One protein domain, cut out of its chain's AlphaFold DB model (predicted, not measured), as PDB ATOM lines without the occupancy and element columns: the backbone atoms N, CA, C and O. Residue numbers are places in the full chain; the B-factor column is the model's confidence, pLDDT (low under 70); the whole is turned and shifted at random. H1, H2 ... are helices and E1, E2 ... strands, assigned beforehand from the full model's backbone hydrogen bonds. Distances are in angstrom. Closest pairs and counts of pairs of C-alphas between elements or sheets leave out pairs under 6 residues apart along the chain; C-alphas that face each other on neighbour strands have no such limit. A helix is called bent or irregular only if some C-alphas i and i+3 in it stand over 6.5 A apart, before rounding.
ATOM      1  N   SER A   3      56.596  -3.424  23.620       35.09
ATOM      2  CA  SER A   3      55.710  -2.535  24.367       35.09
ATOM      3  C   SER A   3      54.930  -1.621  23.430       35.09
ATOM      4  O   SER A   3      53.716  -1.592  23.548       35.09
ATOM      5  N   LEU A   4      55.578  -0.971  22.452       39.03
ATOM      6  CA  LEU A   4      54.955  -0.011  21.518       39.03
ATOM      7  C   LEU A   4      53.896  -0.623  20.585       39.03
ATOM      8  O   LEU A   4      52.917   0.050  20.271       39.03
ATOM      9  N   ASN A   5      54.040  -1.894  20.195       43.88
ATOM     10  CA  ASN A   5      53.020  -2.578  19.392       43.88
ATOM     11  C   ASN A   5      51.765  -2.917  20.214       43.88
ATOM     12  O   ASN A   5      50.670  -2.837  19.671       43.88
ATOM     13  N   ARG A   6      51.890  -3.161  21.530       48.69
ATOM     14  CA  ARG A   6      50.736  -3.359  22.430       48.69
ATOM     15  C   ARG A   6      49.930  -2.078  22.701       48.69
ATOM     16  O   ARG A   6      48.782  -2.178  23.117       48.69
ATOM     17  N   PHE A   7      50.477  -0.881  22.442       51.38
ATOM     18  CA  PHE A   7      49.780   0.389  22.733       51.38
ATOM     19  C   PHE A   7      48.539   0.629  21.867       51.38
ATOM     20  O   PHE A   7      47.620   1.304  22.321       51.38
ATOM     21  N   CYS A   8      48.511   0.135  20.624       53.03
ATOM     22  CA  CYS A   8      47.352   0.340  19.745       53.03
ATOM     23  C   CYS A   8      46.196  -0.622  20.031       53.03
ATOM     24  O   CYS A   8      45.094  -0.355  19.562       53.03
ATOM     25  N   ASP A   9      46.443  -1.701  20.773       64.06
ATOM     26  CA  ASP A   9      45.460  -2.758  21.025       64.06
ATOM     27  C   ASP A   9      44.941  -2.764  22.471       64.06
ATOM     28  O   ASP A   9      44.030  -3.530  22.771       64.06
ATOM     29  N   ASP A  10      45.468  -1.910  23.361       80.62
ATOM     30  CA  ASP A  10      44.954  -1.744  24.726       80.62
ATOM     31  C   ASP A  10      43.796  -0.719  24.759       80.62
ATOM     32  O   ASP A  10      44.029   0.492  24.612       80.62
ATOM     33  N   PRO A  11      42.546  -1.155  25.015       83.12
ATOM     34  CA  PRO A  11      41.391  -0.262  25.064       83.12
ATOM     35  C   PRO A  11      41.504   0.820  26.143       83.12
ATOM     36  O   PRO A  11      40.982   1.921  25.961       83.12
ATOM     37  N   ARG A  12      42.198   0.549  27.259       86.38
ATOM     38  CA  ARG A  12      42.369   1.515  28.357       86.38
ATOM     39  C   ARG A  12      43.298   2.644  27.940       86.38
ATOM     40  O   ARG A  12      43.022   3.806  28.229       86.38
ATOM     41  N   MET A  13      44.360   2.313  27.212       85.62
ATOM     42  CA  MET A  13      45.294   3.299  26.674       85.62
ATOM     43  C   MET A  13      44.639   4.158  25.594       85.62
ATOM     44  O   MET A  13      44.754   5.381  25.642       85.62
ATOM     45  N   LEU A  14      43.888   3.551  24.668       87.12
ATOM     46  CA  LEU A  14      43.112   4.306  23.678       87.12
ATOM     47  C   LEU A  14      42.081   5.225  24.344       87.12
ATOM     48  O   LEU A  14      41.901   6.366  23.915       87.12
ATOM     49  N   GLN A  15      41.439   4.763  25.420       90.25
ATOM     50  CA  GLN A  15      40.535   5.591  26.211       90.25
ATOM     51  C   GLN A  15      41.268   6.761  26.879       90.25
ATOM     52  O   GLN A  15      40.778   7.884  26.811       90.25
ATOM     53  N   ALA A  16      42.446   6.536  27.467       91.25
ATOM     54  CA  ALA A  16      43.251   7.595  28.075       91.25
ATOM     55  C   ALA A  16      43.707   8.646  27.046       91.25
ATOM     56  O   ALA A  16      43.582   9.846  27.295       91.25
ATOM     57  N   VAL A  17      44.166   8.211  25.865       91.94
ATOM     58  CA  VAL A  17      44.539   9.106  24.753       91.94
ATOM     59  C   VAL A  17      43.339   9.929  24.292       91.94
ATOM     60  O   VAL A  17      43.470  11.138  24.098       91.94
ATOM     61  N   TYR A  18      42.166   9.306  24.159       94.31
ATOM     62  CA  TYR A  18      40.934  10.018  23.829       94.31
ATOM     63  C   TYR A  18      40.581  11.073  24.888       94.31
ATOM     64  O   TYR A  18      40.333  12.221  24.536       94.31
ATOM     65  N   CYS A  19      40.616  10.721  26.179       94.12
ATOM     66  CA  CYS A  19      40.339  11.668  27.263       94.12
ATOM     67  C   CYS A  19      41.317  12.858  27.258       94.12
ATOM     68  O   CYS A  19      40.908  13.998  27.486       94.12
ATOM     69  N   LEU A  20      42.602  12.619  26.972       95.44
ATOM     70  CA  LEU A  20      43.607  13.679  26.849       95.44
ATOM     71  C   LEU A  20      43.337  14.591  25.644       95.44
ATOM     72  O   LEU A  20      43.436  15.811  25.762       95.44
ATOM     73  N   LEU A  21      42.975  14.019  24.494       94.44
ATOM     74  CA  LEU A  21      42.594  14.777  23.304       94.44
ATOM     75  C   LEU A  21      41.364  15.655  23.577       94.44
ATOM     76  O   LEU A  21      41.408  16.859  23.335       94.44
ATOM     77  N   ASP A  22      40.295  15.063  24.107       94.25
ATOM     78  CA  ASP A  22      39.022  15.735  24.381       94.25
ATOM     79  C   ASP A  22      39.170  16.847  25.437       94.25
ATOM     80  O   ASP A  22      38.682  17.966  25.263       94.25
ATOM     81  N   SER A  23      39.919  16.596  26.517       94.44
ATOM     82  CA  SER A  23      40.249  17.642  27.500       94.44
ATOM     83  C   SER A  23      41.115  18.756  26.905       94.44
ATOM     84  O   SER A  23      40.850  19.928  27.159       94.44
ATOM     85  N   SER A  24      42.098  18.424  26.062       92.62
ATOM     86  CA  SER A  24      42.934  19.427  25.390       92.62
ATOM     87  C   SER A  24      42.112  20.317  24.460       92.62
ATOM     88  O   SER A  24      42.283  21.533  24.478       92.62
ATOM     89  N   VAL A  25      41.193  19.740  23.678       90.38
ATOM     90  CA  VAL A  25      40.292  20.514  22.809       90.38
ATOM     91  C   VAL A  25      39.427  21.455  23.642       90.38
ATOM     92  O   VAL A  25      39.425  22.651  23.359       90.38
ATOM     93  N   ARG A  26      38.782  20.964  24.709       89.75
ATOM     94  CA  ARG A  26      37.959  21.800  25.602       89.75
ATOM     95  C   ARG A  26      38.747  22.936  26.251       89.75
ATOM     96  O   ARG A  26      38.260  24.061  26.290       89.75
ATOM     97  N   ASN A  27      39.973  22.674  26.704       88.19
ATOM     98  CA  ASN A  27      40.836  23.700  27.294       88.19
ATOM     99  C   ASN A  27      41.202  24.790  26.280       88.19
ATOM    100  O   ASN A  27      41.163  25.978  26.596       88.19
ATOM    101  N   ILE A  28      41.527  24.389  25.050       84.56
ATOM    102  CA  ILE A  28      41.818  25.322  23.963       84.56
ATOM    103  C   ILE A  28      40.565  26.152  23.630       84.56
ATOM    104  O   ILE A  28      40.657  27.370  23.495       84.56
ATOM    105  N   GLU A  29      39.385  25.531  23.537       82.69
ATOM    106  CA  GLU A  29      38.122  26.240  23.283       82.69
ATOM    107  C   GLU A  29      37.755  27.220  24.392       82.69
ATOM    108  O   GLU A  29      37.333  28.335  24.085       82.69
ATOM    109  N   TYR A  30      37.934  26.827  25.655       81.75
ATOM    110  CA  TYR A  30      37.711  27.690  26.811       81.75
ATOM    111  C   TYR A  30      38.617  28.923  26.754       81.75
ATOM    112  O   TYR A  30      38.133  30.051  26.853       81.75
ATOM    113  N   PHE A  31      39.911  28.722  26.486       77.00
ATOM    114  CA  PHE A  31      40.869  29.814  26.332       77.00
ATOM    115  C   PHE A  31      40.423  30.813  25.249       77.00
ATOM    116  O   PHE A  31      40.428  32.019  25.488       77.00
ATOM    117  N   PHE A  32      39.939  30.338  24.095       69.25
ATOM    118  CA  PHE A  32      39.465  31.220  23.017       69.25
ATOM    119  C   PHE A  32      38.066  31.803  23.199       69.25
ATOM    120  O   PHE A  32      37.773  32.817  22.579       69.25
ATOM    121  N   HIS A  33      37.198  31.201  24.010       65.12
ATOM    122  CA  HIS A  33      35.945  31.855  24.394       65.12
ATOM    123  C   HIS A  33      36.198  32.973  25.408       65.12
ATOM    124  O   HIS A  33      35.513  33.988  25.378       65.12
ATOM    125  N   SER A  34      37.197  32.808  26.283       56.41
ATOM    126  CA  SER A  34      37.575  33.828  27.270       56.41
ATOM    127  C   SER A  34      38.377  34.994  26.678       56.41
ATOM    128  O   SER A  34      38.310  36.112  27.182       56.41
ATOM    129  N   ALA A  35      39.117  34.751  25.594       53.28
ATOM    130  CA  ALA A  35      39.862  35.757  24.853       53.28
ATOM    131  C   ALA A  35      39.152  35.992  23.518       53.28
ATOM    132  O   ALA A  35      39.328  35.183  22.618       53.28
ATOM    133  N   ASP A  36      38.373  37.070  23.399       44.88
ATOM    134  CA  ASP A  36      37.512  37.484  22.271       44.88
ATOM    135  C   ASP A  36      38.248  37.604  20.906       44.88
ATOM    136  O   ASP A  36      38.407  38.672  20.320       44.88
ATOM    137  N   ASN A  37      38.847  36.511  20.430       49.88
ATOM    138  CA  ASN A  37      39.919  36.526  19.445       49.88
ATOM    139  C   ASN A  37      40.037  35.171  18.732       49.88
ATOM    140  O   ASN A  37      40.973  34.391  18.908       49.88
ATOM    141  N   SER A  38      39.163  34.949  17.750       47.03
ATOM    142  CA  SER A  38      39.344  33.897  16.734       47.03
ATOM    143  C   SER A  38      40.572  34.127  15.822       47.03
ATOM    144  O   SER A  38      40.729  33.457  14.799       47.03
ATOM    145  N   ALA A  39      41.446  35.092  16.130       49.97
ATOM    146  CA  ALA A  39      42.571  35.549  15.314       49.97
ATOM    147  C   ALA A  39      43.944  34.958  15.711       49.97
ATOM    148  O   ALA A  39      44.881  35.088  14.931       49.97
ATOM    149  N   VAL A  40      44.073  34.264  16.847       56.62
ATOM    150  CA  VAL A  40      45.388  33.961  17.462       56.62
ATOM    151  C   VAL A  40      46.190  32.860  16.749       56.62
ATOM    152  O   VAL A  40      47.417  32.881  16.757       56.62
ATOM    153  N   PHE A  41      45.539  31.898  16.091       58.56
ATOM    154  CA  PHE A  41      46.261  30.799  15.446       58.56
ATOM    155  C   PHE A  41      46.754  31.124  14.032       58.56
ATOM    156  O   PHE A  41      45.999  31.640  13.196       58.56
ATOM    157  N   SER A  42      47.981  30.680  13.727       63.41
ATOM    158  CA  SER A  42      48.464  30.521  12.349       63.41
ATOM    159  C   SER A  42      47.545  29.580  11.551       63.41
ATOM    160  O   SER A  42      46.863  28.733  12.134       63.41
ATOM    161  N   CYS A  43      47.542  29.671  10.216       60.66
ATOM    162  CA  CYS A  43      46.745  28.767   9.373       60.66
ATOM    163  C   CYS A  43      47.031  27.283   9.681       60.66
ATOM    164  O   CYS A  43      46.103  26.493   9.847       60.66
ATOM    165  N   SER A  44      48.302  26.902   9.840       62.44
ATOM    166  CA  SER A  44      48.689  25.524  10.171       62.44
ATOM    167  C   SER A  44      48.136  25.074  11.527       62.44
ATOM    168  O   SER A  44      47.621  23.963  11.644       62.44
ATOM    169  N   SER A  45      48.164  25.953  12.533       74.38
ATOM    170  CA  SER A  45      47.639  25.666  13.874       74.38
ATOM    171  C   SER A  45      46.117  25.485  13.868       74.38
ATOM    172  O   SER A  45      45.616  24.550  14.487       74.38
ATOM    173  N   ARG A  46      45.374  26.299  13.103       74.81
ATOM    174  CA  ARG A  46      43.911  26.143  12.945       74.81
ATOM    175  C   ARG A  46      43.540  24.817  12.308       74.81
ATOM    176  O   ARG A  46      42.544  24.207  12.679       74.81
ATOM    177  N   ARG A  47      44.333  24.373  11.334       77.75
ATOM    178  CA  ARG A  47      44.073  23.133  10.603       77.75
ATOM    179  C   ARG A  47      44.238  21.919  11.512       77.75
ATOM    180  O   ARG A  47      43.386  21.037  11.515       77.75
ATOM    181  N   ILE A  48      45.306  21.911  12.309       83.31
ATOM    182  CA  ILE A  48      45.540  20.875  13.321       83.31
ATOM    183  C   ILE A  48      44.431  20.910  14.373       83.31
ATOM    184  O   ILE A  48      43.853  19.871  14.668       83.31
ATOM    185  N   PHE A  49      44.077  22.093  14.875       85.81
ATOM    186  CA  PHE A  49      43.012  22.233  15.865       85.81
ATOM    187  C   PHE A  49      41.648  21.755  15.340       85.81
ATOM    188  O   PHE A  49      40.947  21.025  16.032       85.81
ATOM    189  N   SER A  50      41.300  22.081  14.091       86.31
ATOM    190  CA  SER A  50      40.078  21.589  13.446       86.31
ATOM    191  C   SER A  50      40.036  20.062  13.394       86.31
ATOM    192  O   SER A  50      39.009  19.459  13.698       86.31
ATOM    193  N   PHE A  51      41.167  19.426  13.083       91.12
ATOM    194  CA  PHE A  51      41.265  17.972  13.092       91.12
ATOM    195  C   PHE A  51      41.197  17.378  14.499       91.12
ATOM    196  O   PHE A  51      40.517  16.377  14.697       91.12
ATOM    197  N   MET A  52      41.831  18.010  15.491       92.62
ATOM    198  CA  MET A  52      41.699  17.597  16.891       92.62
ATOM    199  C   MET A  52      40.242  17.653  17.347       92.62
ATOM    200  O   MET A  52      39.763  16.698  17.946       92.62
ATOM    201  N   LYS A  53      39.520  18.727  17.010       91.62
ATOM    202  CA  LYS A  53      38.098  18.871  17.331       91.62
ATOM    203  C   LYS A  53      37.233  17.828  16.620       91.62
ATOM    204  O   LYS A  53      36.334  17.270  17.232       91.62
ATOM    205  N   PHE A  54      37.535  17.519  15.360       92.75
ATOM    206  CA  PHE A  54      36.891  16.421  14.638       92.75
ATOM    207  C   PHE A  54      37.104  15.066  15.337       92.75
ATOM    208  O   PHE A  54      36.161  14.294  15.485       92.75
ATOM    209  N   LEU A  55      38.322  14.795  15.817       94.94
ATOM    210  CA  LEU A  55      38.654  13.574  16.559       94.94
ATOM    211  C   LEU A  55      38.174  13.581  18.022       94.94
ATOM    212  O   LEU A  55      38.156  12.525  18.645       94.94
ATOM    213  N   ALA A  56      37.793  14.727  18.592       94.12
ATOM    214  CA  ALA A  56      37.185  14.778  19.924       94.12
ATOM    215  C   ALA A  56      35.787  14.129  19.935       94.12
ATOM    216  O   ALA A  56      35.314  13.677  20.978       94.12
ATOM    217  N   GLU A  57      35.150  13.978  18.771       93.94
ATOM    218  CA  GLU A  57      33.999  13.093  18.621       93.94
ATOM    219  C   GLU A  57      34.452  11.623  18.693       93.94
ATOM    220  O   GLU A  57      35.269  11.156  17.892       93.94
ATOM    221  N   LYS A  58      33.919  10.871  19.665       92.69
ATOM    222  CA  LYS A  58      34.381   9.506  19.968       92.69
ATOM    223  C   LYS A  58      34.280   8.548  18.778       92.69
ATOM    224  O   LYS A  58      35.160   7.708  18.598       92.69
ATOM    225  N   SER A  59      33.226   8.679  17.975       94.62
ATOM    226  CA  SER A  59      33.007   7.918  16.737       94.62
ATOM    227  C   SER A  59      34.197   8.074  15.781       94.62
ATOM    228  O   SER A  59      34.821   7.079  15.414       94.62
ATOM    229  N   ASN A  60      34.579   9.315  15.468       94.44
ATOM    230  CA  ASN A  60      35.683   9.645  14.570       94.44
ATOM    231  C   ASN A  60      37.023   9.155  15.124       94.44
ATOM    232  O   ASN A  60      37.823   8.589  14.379       94.44
ATOM    233  N   PHE A  61      37.270   9.314  16.429       94.38
ATOM    234  CA  PHE A  61      38.470   8.765  17.068       94.38
ATOM    235  C   PHE A  61      38.576   7.248  16.877       94.38
ATOM    236  O   PHE A  61      39.613   6.748  16.444       94.38
ATOM    237  N   ASN A  62      37.491   6.521  17.147       92.81
ATOM    238  CA  ASN A  62      37.458   5.071  16.982       92.81
ATOM    239  C   ASN A  62      37.691   4.674  15.516       92.81
ATOM    240  O   ASN A  62      38.469   3.761  15.248       92.81
ATOM    241  N   THR A  63      37.093   5.393  14.558       93.75
ATOM    242  CA  THR A  63      37.328   5.175  13.123       93.75
ATOM    243  C   THR A  63      38.796   5.388  12.741       93.75
ATOM    244  O   THR A  63      39.347   4.586  11.986       93.75
ATOM    245  N   LEU A  64      39.468   6.409  13.294       92.88
ATOM    246  CA  LEU A  64      40.910   6.597  13.095       92.88
ATOM    247  C   LEU A  64      41.707   5.402  13.608       92.88
ATOM    248  O   LEU A  64      42.571   4.900  12.890       92.88
ATOM    249  N   CYS A  65      41.429   4.956  14.835       90.50
ATOM    250  CA  CYS A  65      42.114   3.814  15.431       90.50
ATOM    251  C   CYS A  65      41.968   2.565  14.556       90.50
ATOM    252  O   CYS A  65      42.976   1.930  14.243       90.50
ATOM    253  N   SER A  66      40.752   2.269  14.089       90.69
ATOM    254  CA  SER A  66      40.480   1.139  13.196       90.69
ATOM    255  C   SER A  66      41.246   1.239  11.875       90.69
ATOM    256  O   SER A  66      41.925   0.293  11.488       90.69
ATOM    257  N   SER A  67      41.226   2.392  11.201       92.25
ATOM    258  CA  SER A  67      41.938   2.551   9.924       92.25
ATOM    259  C   SER A  67      43.457   2.527  10.074       92.25
ATOM    260  O   SER A  67      44.153   1.996   9.209       92.25
ATOM    261  N   VAL A  68      43.994   3.060  11.177       89.00
ATOM    262  CA  VAL A  68      45.424   2.938  11.501       89.00
ATOM    263  C   VAL A  68      45.796   1.478  11.745       89.00
ATOM    264  O   VAL A  68      46.850   1.049  11.273       89.00
ATOM    265  N   LYS A  69      44.943   0.720  12.445       86.56
ATOM    266  CA  LYS A  69      45.139  -0.710  12.701       86.56
ATOM    267  C   LYS A  69      45.168  -1.508  11.397       86.56
ATOM    268  O   LYS A  69      46.197  -2.111  11.106       86.56
ATOM    269  N   ILE A  70      44.134  -1.387  10.562       88.62
ATOM    270  CA  ILE A  70      44.043  -2.066   9.256       88.62
ATOM    271  C   ILE A  70      45.261  -1.744   8.385       88.62
ATOM    272  O   ILE A  70      45.893  -2.635   7.814       88.62
ATOM    273  N   LEU A  71      45.630  -0.463   8.293       87.75
ATOM    274  CA  LEU A  71      46.764  -0.038   7.477       87.75
ATOM    275  C   LEU A  71      48.086  -0.615   8.006       87.75
ATOM    276  O   LEU A  71      48.927  -1.039   7.215       87.75
ATOM    277  N   ARG A  72      48.269  -0.665   9.330       83.75
ATOM    278  CA  ARG A  72      49.461  -1.247   9.959       83.75
ATOM    279  C   ARG A  72      49.534  -2.756   9.749       83.75
ATOM    280  O   ARG A  72      50.589  -3.230   9.338       83.75
ATOM    281  N   GLU A  73      48.446  -3.481   9.984       83.75
ATOM    282  CA  GLU A  73      48.365  -4.934   9.788       83.75
ATOM    283  C   GLU A  73      48.652  -5.301   8.330       83.75
ATOM    284  O   GLU A  73      49.500  -6.148   8.057       83.75
ATOM    285  N   THR A  74      48.059  -4.572   7.379       84.56
ATOM    286  CA  THR A  74      48.316  -4.777   5.943       84.56
ATOM    287  C   THR A  74      49.780  -4.505   5.582       84.56
ATOM    288  O   THR A  74      50.374  -5.188   4.746       84.56
ATOM    289  N   MET A  75      50.401  -3.510   6.221       79.81
ATOM    290  CA  MET A  75      51.815  -3.205   6.009       79.81
ATOM    291  C   MET A  75      52.752  -4.255   6.622       79.81
ATOM    292  O   MET A  75      53.814  -4.493   6.045       79.81
ATOM    293  N   GLN A  76      52.372  -4.859   7.753       75.69
ATOM    294  CA  GLN A  76      53.133  -5.892   8.466       75.69
ATOM    295  C   GLN A  76      53.026  -7.265   7.797       75.69
ATOM    296  O   GLN A  76      54.046  -7.921   7.631       75.69
ATOM    297  N   ALA A  77      51.839  -7.662   7.328       69.75
ATOM    298  CA  ALA A  77      51.631  -8.926   6.613       69.75
ATOM    299  C   ALA A  77      52.507  -9.060   5.351       69.75
ATOM    300  O   ALA A  77      52.770 -10.160   4.882       69.75
ATOM    301  N   GLY A  78      52.974  -7.933   4.801       59.88
ATOM    302  CA  GLY A  78      53.888  -7.890   3.663       59.88
ATOM    303  C   GLY A  78      55.356  -7.628   4.011       59.88
ATOM    304  O   GLY A  78      56.124  -7.383   3.082       59.88
ATOM    305  N   ALA A  79      55.776  -7.622   5.281       57.47
ATOM    306  CA  ALA A  79      57.150  -7.318   5.690       57.47
ATOM    307  C   ALA A  79      57.752  -8.440   6.559       57.47
ATOM    308  O   ALA A  79      57.407  -8.559   7.726       57.47
ATOM    309  N   ASP A  80      58.714  -9.195   6.012       53.91
ATOM    310  CA  ASP A  80      59.534 -10.156   6.782       53.91
ATOM    311  C   ASP A  80      60.496  -9.465   7.765       53.91
ATOM    312  O   ASP A  80      61.038 -10.090   8.675       53.91
ATOM    313  N   ASP A  81      60.730  -8.160   7.597       53.19
ATOM    314  CA  ASP A  81      61.709  -7.426   8.389       53.19
ATOM    315  C   ASP A  81      61.061  -6.704   9.582       53.19
ATOM    316  O   ASP A  81      60.472  -5.622   9.466       53.19
ATOM    317  N   SER A  82      61.241  -7.301  10.760       50.16
ATOM    318  CA  SER A  82      60.907  -6.762  12.089       50.16
ATOM    319  C   SER A  82      61.486  -5.364  12.394       50.16
ATOM    320  O   SER A  82      61.095  -4.737  13.383       50.16
ATOM    321  N   ARG A  83      62.389  -4.829  11.557       48.47
ATOM    322  CA  ARG A  83      63.074  -3.536  11.762       48.47
ATOM    323  C   ARG A  83      62.278  -2.299  11.339       48.47
ATOM    324  O   ARG A  83      62.699  -1.180  11.629       48.47
ATOM    325  N   LEU A  84      61.126  -2.445  10.684       52.62
ATOM    326  CA  LEU A  84      60.361  -1.311  10.149       52.62
ATOM    327  C   LEU A  84      59.081  -1.044  10.949       52.62
ATOM    328  O   LEU A  84      57.969  -1.141  10.430       52.62
ATOM    329  N   GLN A  85      59.233  -0.607  12.205       55.97
ATOM    330  CA  GLN A  85      58.158   0.099  12.912       55.97
ATOM    331  C   GLN A  85      57.920   1.458  12.238       55.97
ATOM    332  O   GLN A  85      58.433   2.501  12.649       55.97
ATOM    333  N   LYS A  86      57.162   1.451  11.143       66.19
ATOM    334  CA  LYS A  86      56.813   2.673  10.429       66.19
ATOM    335  C   LYS A  86      55.793   3.460  11.226       66.19
ATOM    336  O   LYS A  86      54.705   2.980  11.541       66.19
ATOM    337  N   LYS A  87      56.130   4.717  11.486       79.50
ATOM    338  CA  LYS A  87      55.181   5.684  12.023       79.50
ATOM    339  C   LYS A  87      54.211   6.071  10.909       79.50
ATOM    340  O   LYS A  87      54.635   6.549   9.856       79.50
ATOM    341  N   ILE A  88      52.928   5.830  11.146       86.00
ATOM    342  CA  ILE A  88      51.833   6.210  10.255       86.00
ATOM    343  C   ILE A  88      51.131   7.404  10.888       86.00
ATOM    344  O   ILE A  88      50.696   7.327  12.035       86.00
ATOM    345  N   TYR A  89      51.007   8.491  10.135       89.38
ATOM    346  CA  TYR A  89      50.338   9.707  10.575       89.38
ATOM    347  C   TYR A  89      49.207  10.060   9.621       89.38
ATOM    348  O   TYR A  89      49.447  10.328   8.445       89.38
ATOM    349  N   PHE A  90      47.986  10.119  10.145       92.69
ATOM    350  CA  PHE A  90      46.873  10.773   9.468       92.69
ATOM    351  C   PHE A  90      46.932  12.254   9.813       92.69
ATOM    352  O   PHE A  90      46.829  12.621  10.982       92.69
ATOM    353  N   ILE A  91      47.146  13.099   8.809       89.31
ATOM    354  CA  ILE A  91      47.252  14.546   8.997       89.31
ATOM    355  C   ILE A  91      46.450  15.290   7.934       89.31
ATOM    356  O   ILE A  91      46.407  14.855   6.781       89.31
ATOM    357  N   PRO A  92      45.824  16.428   8.267       85.88
ATOM    358  CA  PRO A  92      45.213  17.274   7.256       85.88
ATOM    359  C   PRO A  92      46.329  17.950   6.448       85.88
ATOM    360  O   PRO A  92      46.992  18.886   6.905       85.88
ATOM    361  N   SER A  93      46.584  17.435   5.252       81.38
ATOM    362  CA  SER A  93      47.700  17.825   4.387       81.38
ATOM    363  C   SER A  93      47.195  18.271   3.015       81.38
ATOM    364  O   SER A  93      46.020  18.149   2.712       81.38
ATOM    365  N   ASN A  94      48.083  18.773   2.154       75.50
ATOM    366  CA  ASN A  94      47.727  19.115   0.766       75.50
ATOM    367  C   ASN A  94      48.072  17.991  -0.230       75.50
ATOM    368  O   ASN A  94      48.166  18.217  -1.433       75.50
ATOM    369  N   TYR A  95      48.337  16.786   0.269       83.31
ATOM    370  CA  TYR A  95      48.739  15.623  -0.519       83.31
ATOM    371  C   TYR A  95      47.956  14.403  -0.048       83.31
ATOM    372  O   TYR A  95      47.667  14.290   1.135       83.31
ATOM    373  N   LEU A  96      47.664  13.457  -0.943       88.06
ATOM    374  CA  LEU A  96      46.950  12.225  -0.576       88.06
ATOM    375  C   LEU A  96      47.736  11.374   0.414       88.06
ATOM    376  O   LEU A  96      47.205  10.895   1.411       88.06
ATOM    377  N   TYR A  97      49.017  11.202   0.121       90.56
ATOM    378  CA  TYR A  97      49.973  10.533   0.979       90.56
ATOM    379  C   TYR A  97      51.385  10.999   0.624       90.56
ATOM    380  O   TYR A  97      51.636  11.505  -0.472       90.56
ATOM    381  N   LYS A  98      52.312  10.855   1.567       87.38
ATOM    382  CA  LYS A  98      53.732  11.165   1.389       87.38
ATOM    383  C   LYS A  98      54.558  10.196   2.220       87.38
ATOM    384  O   LYS A  98      54.179   9.857   3.335       87.38
ATOM    385  N   ILE A  99      55.716   9.800   1.702       84.69
ATOM    386  CA  ILE A  99      56.717   9.076   2.489       84.69
ATOM    387  C   ILE A  99      57.824  10.062   2.854       84.69
ATOM    388  O   ILE A  99      58.480  10.625   1.974       84.69
ATOM    389  N   GLY A 100      57.977  10.316   4.150       81.38
ATOM    390  CA  GLY A 100      59.017  11.176   4.701       81.38
ATOM    391  C   GLY A 100      60.325  10.436   4.964       81.38
ATOM    392  O   GLY A 100      60.545   9.320   4.488       81.38
ATOM    393  N   ASN A 101      61.186  11.079   5.752       76.19
ATOM    394  CA  ASN A 101      62.442  10.497   6.215       76.19
ATOM    395  C   ASN A 101      62.165   9.340   7.191       76.19
ATOM    396  O   ASN A 101      61.095   9.272   7.810       76.19
ATOM    397  N   ASN A 102      63.123   8.419   7.307       73.69
ATOM    398  CA  ASN A 102      63.031   7.222   8.152       73.69
ATOM    399  C   ASN A 102      61.773   6.384   7.873       73.69
ATOM    400  O   ASN A 102      61.180   5.814   8.785       73.69
ATOM    401  N   SER A 103      61.320   6.362   6.616       74.56
ATOM    402  CA  SER A 103      60.145   5.596   6.183       74.56
ATOM    403  C   SER A 103      58.839   5.967   6.900       74.56
ATOM    404  O   SER A 103      57.919   5.152   6.966       74.56
ATOM    405  N   THR A 104      58.733   7.201   7.409       84.81
ATOM    406  CA  THR A 104      57.492   7.718   8.002       84.81
ATOM    407  C   THR A 104      56.425   7.889   6.923       84.81
ATOM    408  O   THR A 104      56.665   8.535   5.900       84.81
ATOM    409  N   CYS A 105      55.237   7.340   7.154       88.00
ATOM    410  CA  CYS A 105      54.119   7.367   6.219       88.00
ATOM    411  C   CYS A 105      53.102   8.423   6.653       88.00
ATOM    412  O   CYS A 105      52.506   8.322   7.721       88.00
ATOM    413  N   PHE A 106      52.884   9.429   5.814       90.75
ATOM    414  CA  PHE A 106      51.857  10.442   6.018       90.75
ATOM    415  C   PHE A 106      50.683  10.155   5.091       90.75
ATOM    416  O   PHE A 106      50.879   9.997   3.885       90.75
ATOM    417  N   VAL A 107      49.477  10.114   5.642       93.31
ATOM    418  CA  VAL A 107      48.211   9.906   4.935       93.31
ATOM    419  C   VAL A 107      47.345  11.141   5.155       93.31
ATOM    420  O   VAL A 107      47.303  11.686   6.259       93.31
ATOM    421  N   HIS A 108      46.651  11.600   4.115       92.44
ATOM    422  CA  HIS A 108      45.663  12.660   4.267       92.44
ATOM    423  C   HIS A 108      44.571  12.227   5.255       92.44
ATOM    424  O   HIS A 108      43.988  11.154   5.107       92.44
ATOM    425  N   ALA A 109      44.244  13.073   6.231       93.12
ATOM    426  CA  ALA A 109      43.296  12.728   7.291       93.12
ATOM    427  C   ALA A 109      41.914  12.291   6.767       93.12
ATOM    428  O   ALA A 109      41.277  11.445   7.379       93.12
ATOM    429  N   ALA A 110      41.469  12.780   5.605       92.50
ATOM    430  CA  ALA A 110      40.182  12.373   5.028       92.50
ATOM    431  C   ALA A 110      40.086  10.883   4.627       92.50
ATOM    432  O   ALA A 110      38.977  10.385   4.447       92.50
ATOM    433  N   PHE A 111      41.206  10.145   4.562       95.38
ATOM    434  CA  PHE A 111      41.201   8.679   4.426       95.38
ATOM    435  C   PHE A 111      40.831   7.939   5.721       95.38
ATOM    436  O   PHE A 111      40.841   6.712   5.735       95.38
ATOM    437  N   ILE A 112      40.522   8.648   6.811       93.31
ATOM    438  CA  ILE A 112      40.169   8.057   8.108       93.31
ATOM    439  C   ILE A 112      39.085   6.979   8.009       93.31
ATOM    440  O   ILE A 112      39.166   5.996   8.726       93.31
ATOM    441  N   ASN A 113      38.114   7.128   7.106       90.94
ATOM    442  CA  ASN A 113      37.040   6.160   6.862       90.94
ATOM    443  C   ASN A 113      37.135   5.534   5.455       90.94
ATOM    444  O   ASN A 113      36.129   5.309   4.774       90.94
ATOM    445  N   ALA A 114      38.359   5.362   4.953       95.62
ATOM    446  CA  ALA A 114      38.582   4.755   3.653       95.62
ATOM    447  C   ALA A 114      38.290   3.245   3.700       95.62
ATOM    448  O   ALA A 114      38.687   2.586   4.658       95.62
ATOM    449  N   PRO A 115      37.643   2.675   2.666       95.56
ATOM    450  CA  PRO A 115      37.455   1.234   2.567       95.56
ATOM    451  C   PRO A 115      38.786   0.484   2.632       95.56
ATOM    452  O   PRO A 115      39.800   0.981   2.137       95.56
ATOM    453  N   GLU A 116      38.770  -0.750   3.135       93.75
ATOM    454  CA  GLU A 116      39.971  -1.591   3.265       93.75
ATOM    455  C   GLU A 116      40.753  -1.712   1.956       93.75
ATOM    456  O   GLU A 116      41.972  -1.603   1.956       93.75
ATOM    457  N   ARG A 117      40.064  -1.813   0.812       95.06
ATOM    458  CA  ARG A 117      40.697  -1.818  -0.520       95.06
ATOM    459  C   ARG A 117      41.582  -0.587  -0.765       95.06
ATOM    460  O   ARG A 117      42.633  -0.693  -1.395       95.06
ATOM    461  N   VAL A 118      41.163   0.584  -0.289       96.50
ATOM    462  CA  VAL A 118      41.904   1.848  -0.429       96.50
ATOM    463  C   VAL A 118      43.065   1.900   0.563       96.50
ATOM    464  O   VAL A 118      44.171   2.285   0.182       96.50
ATOM    465  N   LEU A 119      42.845   1.471   1.809       94.50
ATOM    466  CA  LEU A 119      43.907   1.353   2.815       94.50
ATOM    467  C   LEU A 119      44.982   0.345   2.377       94.50
ATOM    468  O   LEU A 119      46.171   0.630   2.483       94.50
ATOM    469  N   GLY A 120      44.586  -0.777   1.779       92.25
ATOM    470  CA  GLY A 120      45.501  -1.755   1.198       92.25
ATOM    471  C   GLY A 120      46.301  -1.185   0.029       92.25
ATOM    472  O   GLY A 120      47.516  -1.369  -0.040       92.25
ATOM    473  N   ALA A 121      45.672  -0.391  -0.842       93.12
ATOM    474  CA  ALA A 121      46.396   0.316  -1.895       93.12
ATOM    475  C   ALA A 121      47.428   1.315  -1.329       93.12
ATOM    476  O   ALA A 121      48.535   1.417  -1.871       93.12
ATOM    477  N   LEU A 122      47.105   2.024  -0.237       93.19
ATOM    478  CA  LEU A 122      48.053   2.886   0.483       93.19
ATOM    479  C   LEU A 122      49.215   2.071   1.071       93.19
ATOM    480  O   LEU A 122      50.370   2.454   0.885       93.19
ATOM    481  N   ALA A 123      48.931   0.935   1.716       90.00
ATOM    482  CA  ALA A 123      49.942   0.040   2.283       90.00
ATOM    483  C   ALA A 123      50.953  -0.425   1.226       90.00
ATOM    484  O   ALA A 123      52.160  -0.257   1.416       90.00
ATOM    485  N   VAL A 124      50.466  -0.922   0.084       87.50
ATOM    486  CA  VAL A 124      51.306  -1.379  -1.036       87.50
ATOM    487  C   VAL A 124      52.172  -0.235  -1.575       87.50
ATOM    488  O   VAL A 124      53.381  -0.391  -1.755       87.50
ATOM    489  N   ASN A 125      51.593   0.957  -1.758       88.69
ATOM    490  CA  ASN A 125      52.349   2.137  -2.195       88.69
ATOM    491  C   ASN A 125      53.417   2.568  -1.174       88.69
ATOM    492  O   ASN A 125      54.478   3.060  -1.556       88.69
ATOM    493  N   PHE A 126      53.176   2.369   0.124       87.25
ATOM    494  CA  PHE A 126      54.177   2.613   1.162       87.25
ATOM    495  C   PHE A 126      55.263   1.537   1.239       87.25
ATOM    496  O   PHE A 126      56.387   1.838   1.656       87.25
ATOM    497  N   GLN A 127      54.953   0.292   0.880       80.88
ATOM    498  CA  GLN A 127      55.915  -0.813   0.827       80.88
ATOM    499  C   GLN A 127      56.866  -0.695  -0.369       80.88
ATOM    500  O   GLN A 127      58.029  -1.059  -0.229       80.88
ATOM    501  N   ALA A 128      56.437  -0.085  -1.477       79.06
ATOM    502  CA  ALA A 128      57.228   0.104  -2.702       79.06
ATOM    503  C   ALA A 128      58.607   0.756  -2.504       79.06
ATOM    504  O   ALA A 128      59.530   0.525  -3.274       79.06
ATOM    505  N   ARG A 129      58.768   1.585  -1.463       68.62
ATOM    506  CA  ARG A 129      60.067   2.192  -1.121       68.62
ATOM    507  C   ARG A 129      61.064   1.236  -0.465       68.62
ATOM    508  O   ARG A 129      62.231   1.584  -0.348       68.62
ATOM    509  N   ILE A 130      60.592   0.100   0.024       64.94
ATOM    510  CA  ILE A 130      61.376  -0.893   0.772       64.94
ATOM    511  C   ILE A 130      61.538  -2.160  -0.048       64.94
ATOM    512  O   ILE A 130      62.588  -2.786  -0.006       64.94
ATOM    513  N   LYS A 131      60.488  -2.505  -0.787       68.56
ATOM    514  CA  LYS A 131      60.389  -3.651  -1.672       68.56
ATOM    515  C   LYS A 131      60.404  -3.151  -3.121       68.56
ATOM    516  O   LYS A 131      59.335  -2.884  -3.677       68.56
ATOM    517  N   PRO A 132      61.595  -2.906  -3.709       67.50
ATOM    518  CA  PRO A 132      61.706  -2.431  -5.089       67.50
ATOM    519  C   PRO A 132      61.221  -3.469  -6.118       67.50
ATOM    520  O   PRO A 132      61.053  -3.130  -7.283       67.50
ATOM    521  N   ASP A 133      60.970  -4.707  -5.689       78.31
ATOM    522  CA  ASP A 133      60.379  -5.807  -6.454       78.31
ATOM    523  C   ASP A 133      58.871  -5.639  -6.719       78.31
ATOM    524  O   ASP A 133      58.309  -6.344  -7.561       78.31
ATOM    525  N   ILE A 134      58.196  -4.679  -6.071       79.62
ATOM    526  CA  ILE A 134      56.795  -4.374  -6.385       79.62
ATOM    527  C   ILE A 134      56.703  -3.762  -7.788       79.62
ATOM    528  O   ILE A 134      57.207  -2.670  -8.055       79.62
ATOM    529  N   SER A 135      55.990  -4.449  -8.684       85.31
ATOM    530  CA  SER A 135      55.891  -4.041 -10.084       85.31
ATOM    531  C   SER A 135      55.246  -2.660 -10.264       85.31
ATOM    532  O   SER A 135      54.276  -2.288  -9.595       85.31
ATOM    533  N   ALA A 136      55.734  -1.907 -11.255       86.06
ATOM    534  CA  ALA A 136      55.187  -0.594 -11.604       86.06
ATOM    535  C   ALA A 136      53.682  -0.647 -11.936       86.06
ATOM    536  O   ALA A 136      52.947   0.301 -11.650       86.06
ATOM    537  N   GLN A 137      53.207  -1.767 -12.492       86.00
ATOM    538  CA  GLN A 137      51.795  -1.981 -12.804       86.00
ATOM    539  C   GLN A 137      50.934  -2.056 -11.535       86.00
ATOM    540  O   GLN A 137      49.872  -1.435 -11.483       86.00
ATOM    541  N   VAL A 138      51.401  -2.746 -10.490       85.81
ATOM    542  CA  VAL A 138      50.707  -2.818  -9.192       85.81
ATOM    543  C   VAL A 138      50.628  -1.434  -8.545       85.81
ATOM    544  O   VAL A 138      49.558  -1.025  -8.087       85.81
ATOM    545  N   LEU A 139      51.719  -0.662  -8.579       86.06
ATOM    546  CA  LEU A 139      51.744   0.705  -8.043       86.06
ATOM    547  C   LEU A 139      50.806   1.646  -8.797       86.06
ATOM    548  O   LEU A 139      50.117   2.462  -8.176       86.06
ATOM    549  N   LYS A 140      50.739   1.517 -10.126       86.94
ATOM    550  CA  LYS A 140      49.827   2.289 -10.974       86.94
ATOM    551  C   LYS A 140      48.368   1.966 -10.652       86.94
ATOM    552  O   LYS A 140      47.582   2.893 -10.456       86.94
ATOM    553  N   SER A 141      48.023   0.685 -10.532       88.50
ATOM    554  CA  SER A 141      46.679   0.239 -10.152       88.50
ATOM    555  C   SER A 141      46.289   0.730  -8.755       88.50
ATOM    556  O   SER A 141      45.220   1.317  -8.587       88.50
ATOM    557  N   GLY A 142      47.176   0.588  -7.764       89.81
ATOM    558  CA  GLY A 142      46.945   1.092  -6.407       89.81
ATOM    559  C   GLY A 142      46.792   2.615  -6.367       89.81
ATOM    560  O   GLY A 142      45.866   3.137  -5.748       89.81
ATOM    561  N   SER A 143      47.638   3.342  -7.101       88.62
ATOM    562  CA  SER A 143      47.514   4.797  -7.260       88.62
ATOM    563  C   SER A 143      46.177   5.204  -7.886       88.62
ATOM    564  O   SER A 143      45.622   6.232  -7.502       88.62
ATOM    565  N   GLY A 144      45.657   4.415  -8.832       87.50
ATOM    566  CA  GLY A 144      44.333   4.607  -9.426       87.50
ATOM    567  C   GLY A 144      43.220   4.531  -8.383       87.50
ATOM    568  O   GLY A 144      42.470   5.492  -8.240       87.50
ATOM    569  N   ILE A 145      43.197   3.457  -7.586       93.38
ATOM    570  CA  ILE A 145      42.214   3.239  -6.505       93.38
ATOM    571  C   ILE A 145      42.228   4.394  -5.493       93.38
ATOM    572  O   ILE A 145      41.179   4.914  -5.111       93.38
ATOM    573  N   ILE A 146      43.419   4.831  -5.067       92.75
ATOM    574  CA  ILE A 146      43.571   5.930  -4.100       92.75
ATOM    575  C   ILE A 146      43.011   7.240  -4.675       92.75
ATOM    576  O   ILE A 146      42.308   7.973  -3.979       92.75
ATOM    577  N   ARG A 147      43.315   7.547  -5.944       88.56
ATOM    578  CA  ARG A 147      42.844   8.772  -6.612       88.56
ATOM    579  C   ARG A 147      41.343   8.754  -6.861       88.56
ATOM    580  O   ARG A 147      40.704   9.785  -6.683       88.56
ATOM    581  N   GLU A 148      40.796   7.609  -7.253       88.50
ATOM    582  CA  GLU A 148      39.359   7.420  -7.444       88.50
ATOM    583  C   GLU A 148      38.607   7.694  -6.137       88.50
ATOM    584  O   GLU A 148      37.717   8.547  -6.105       88.50
ATOM    585  N   TYR A 149      39.039   7.080  -5.028       92.00
ATOM    586  CA  TYR A 149      38.440   7.341  -3.720       92.00
ATOM    587  C   TYR A 149      38.575   8.808  -3.304       92.00
ATOM    588  O   TYR A 149      37.614   9.394  -2.814       92.00
ATOM    589  N   ALA A 150      39.725   9.438  -3.550       88.00
ATOM    590  CA  ALA A 150      39.929  10.848  -3.228       88.00
ATOM    591  C   ALA A 150      39.031  11.819  -4.018       88.00
ATOM    592  O   ALA A 150      38.889  12.982  -3.635       88.00
ATOM    593  N   CYS A 151      38.437  11.363  -5.121       82.69
ATOM    594  CA  CYS A 151      37.444  12.111  -5.885       82.69
ATOM    595  C   CYS A 151      35.998  11.797  -5.475       82.69
ATOM    596  O   CYS A 151      35.096  12.508  -5.920       82.69
ATOM    597  N   SER A 152      35.780  10.771  -4.648       85.62
ATOM    598  CA  SER A 152      34.455  10.336  -4.201       85.62
ATOM    599  C   SER A 152      33.822  11.306  -3.204       85.62
ATOM    600  O   SER A 152      34.510  11.999  -2.451       85.62
ATOM    601  N   GLU A 153      32.491  11.301  -3.142       84.50
ATOM    602  CA  GLU A 153      31.726  12.083  -2.167       84.50
ATOM    603  C   GLU A 153      32.144  11.778  -0.721       84.50
ATOM    604  O   GLU A 153      32.357  12.700   0.062       84.50
ATOM    605  N   LYS A 154      32.364  10.500  -0.382       89.75
ATOM    606  CA  LYS A 154      32.780  10.074   0.966       89.75
ATOM    607  C   LYS A 154      34.065  10.768   1.422       89.75
ATOM    608  O   LYS A 154      34.134  11.265   2.545       89.75
ATOM    609  N   PHE A 155      35.068  10.838   0.546       90.06
ATOM    610  CA  PHE A 155      36.314  11.538   0.851       90.06
ATOM    611  C   PHE A 155      36.084  13.044   1.024       90.06
ATOM    612  O   PHE A 155      36.635  13.650   1.942       90.06
ATOM    613  N   LEU A 156      35.265  13.656   0.165       83.56
ATOM    614  CA  LEU A 156      34.993  15.095   0.213       83.56
ATOM    615  C   LEU A 156      34.229  15.488   1.478       83.56
ATOM    616  O   LEU A 156      34.613  16.456   2.132       83.56
ATOM    617  N   LEU A 157      33.211  14.719   1.866       84.81
ATOM    618  CA  LEU A 157      32.478  14.919   3.117       84.81
ATOM    619  C   LEU A 157      33.404  14.785   4.331       84.81
ATOM    620  O   LEU A 157      33.393  15.648   5.206       84.81
ATOM    621  N   SER A 158      34.264  13.762   4.340       89.56
ATOM    622  CA  SER A 158      35.282  13.567   5.378       89.56
ATOM    623  C   SER A 158      36.257  14.752   5.449       89.56
ATOM    624  O   SER A 158      36.475  15.323   6.518       89.56
ATOM    625  N   SER A 159      36.780  15.208   4.305       86.50
ATOM    626  CA  SER A 159      37.670  16.375   4.242       86.50
ATOM    627  C   SER A 159      36.984  17.646   4.753       86.50
ATOM    628  O   SER A 159      37.578  18.395   5.531       86.50
ATOM    629  N   ARG A 160      35.721  17.882   4.381       81.06
ATOM    630  CA  ARG A 160      34.938  19.028   4.867       81.06
ATOM    631  C   ARG A 160      34.703  18.964   6.370       81.06
ATOM    632  O   ARG A 160      34.893  19.972   7.042       81.06
ATOM    633  N   ALA A 161      34.340  17.799   6.905       85.88
ATOM    634  CA  ALA A 161      34.138  17.613   8.340       85.88
ATOM    635  C   ALA A 161      35.426  17.894   9.131       85.88
ATOM    636  O   ALA A 161      35.405  18.663  10.091       85.88
ATOM    637  N   ILE A 162      36.564  17.367   8.664       87.62
ATOM    638  CA  ILE A 162      37.888  17.595   9.268       87.62
ATOM    639  C   ILE A 162      38.282  19.073   9.230       87.62
ATOM    640  O   ILE A 162      38.880  19.579  10.181       87.62
ATOM    641  N   ASN A 163      37.960  19.779   8.146       78.31
ATOM    642  CA  ASN A 163      38.329  21.180   7.944       78.31
ATOM    643  C   ASN A 163      37.260  22.181   8.421       78.31
ATOM    644  O   ASN A 163      37.475  23.386   8.295       78.31
ATOM    645  N   LYS A 164      36.138  21.727   8.995       77.75
ATOM    646  CA  LYS A 164      34.991  22.577   9.360       77.75
ATOM    647  C   LYS A 164      35.377  23.784  10.219       77.75
ATOM    648  O   LYS A 164      34.866  24.877  10.004       77.75
TER     649      LYS A 164
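This is residues 3 to 164 of the 296 residues of an uncharacterized protein of Spirochaetes bacterium GWF1_41_5 (UniProt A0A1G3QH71). A small sheet of three short strands lies near the middle, with helices H4 and H6 packed on it and H7 packed on H6. Past one end of the sheet, H5 packs on H8, H8 packs on H3, and the long helix H2 reaches outward, touching H3 alone among the helices. The 162 printed residues hold eight named helices and three named strands, in the order H1 H2 H3 H4 E1 E2 E3 H5 H6 H7 H8; the sheet is mixed, in the order E1 E3 E2, and the class is mostly helix. The whole is compact, with a radius of gyration of the C-alphas of 17.2 A, and spans 57 by 37 by 27 A.

Begin at E1, residues 88 to 91, parallel to E3, residues 105 to 108, with N 89 and O 105 at 2.8 A. On the other side of E3 look for E2, residues 97 to 99: E2 and E3 are an antiparallel hairpin, with N 98 and O 106 at 2.9 A. H4, residues 58 to 77, and H6, residues 116 to 127, are on one face of the sheet, giving two layers, helices on one face of a sheet. H6 has a height over the sheet of 10.7 A and runs along the strands. H4 touches H6 with residues 67 to 75 alone, closest at the C-alphas of Met 75 and Ala 123, 5.3 A, at a steep tilt of 50 degrees. H7, residues 136 to 151, touches H6 at the C-alphas of Ala 121 and Gly 142, 4.6 A. H5, residues 109 to 113, only grazes the sheet and touches H8, residues 153 to 163, at the C-alphas of Ala 110 and Ser 159, 4.8 A. H8 touches H3, residues 43 to 56, at the C-alphas of Phe 51 and Ile 162, 5.1 A, and H3 touches H2, residues 11 to 34, at the C-alphas of Asp 22 and Ala 56, 4.9 A. H1, residues 3 to 6, and H2 are apart. Every O i to N i+4 pair is within hydrogen-bond range in H2, H3, H4, H6, H7 and H8; irregular H5, with C-alphas 110 and 113 at 7.2 A, has 0 of 1, and 1 of 2 O i to N i+3 pairs, while H1 is too short for an O i to N i+4 pair.

Find C-alpha 88, where E1 begins, at (51.833, 6.210, 10.255). H2 runs 34.4 A from C-alpha 11 at (41.391, -0.262, 25.064); H4 runs 28.6 A and H7 22.6 A. H8 ends at C-alpha 163, (38.329, 21.180, 7.944).

The C-alphas farthest apart, those of Ser 34 and Asp 133, are 56.8 A apart. The printed part has no cut, and no link is long. Look for pLDDT under 70 at residues 3 to 9, 32 to 44, 77 to 86 and 129 to 132.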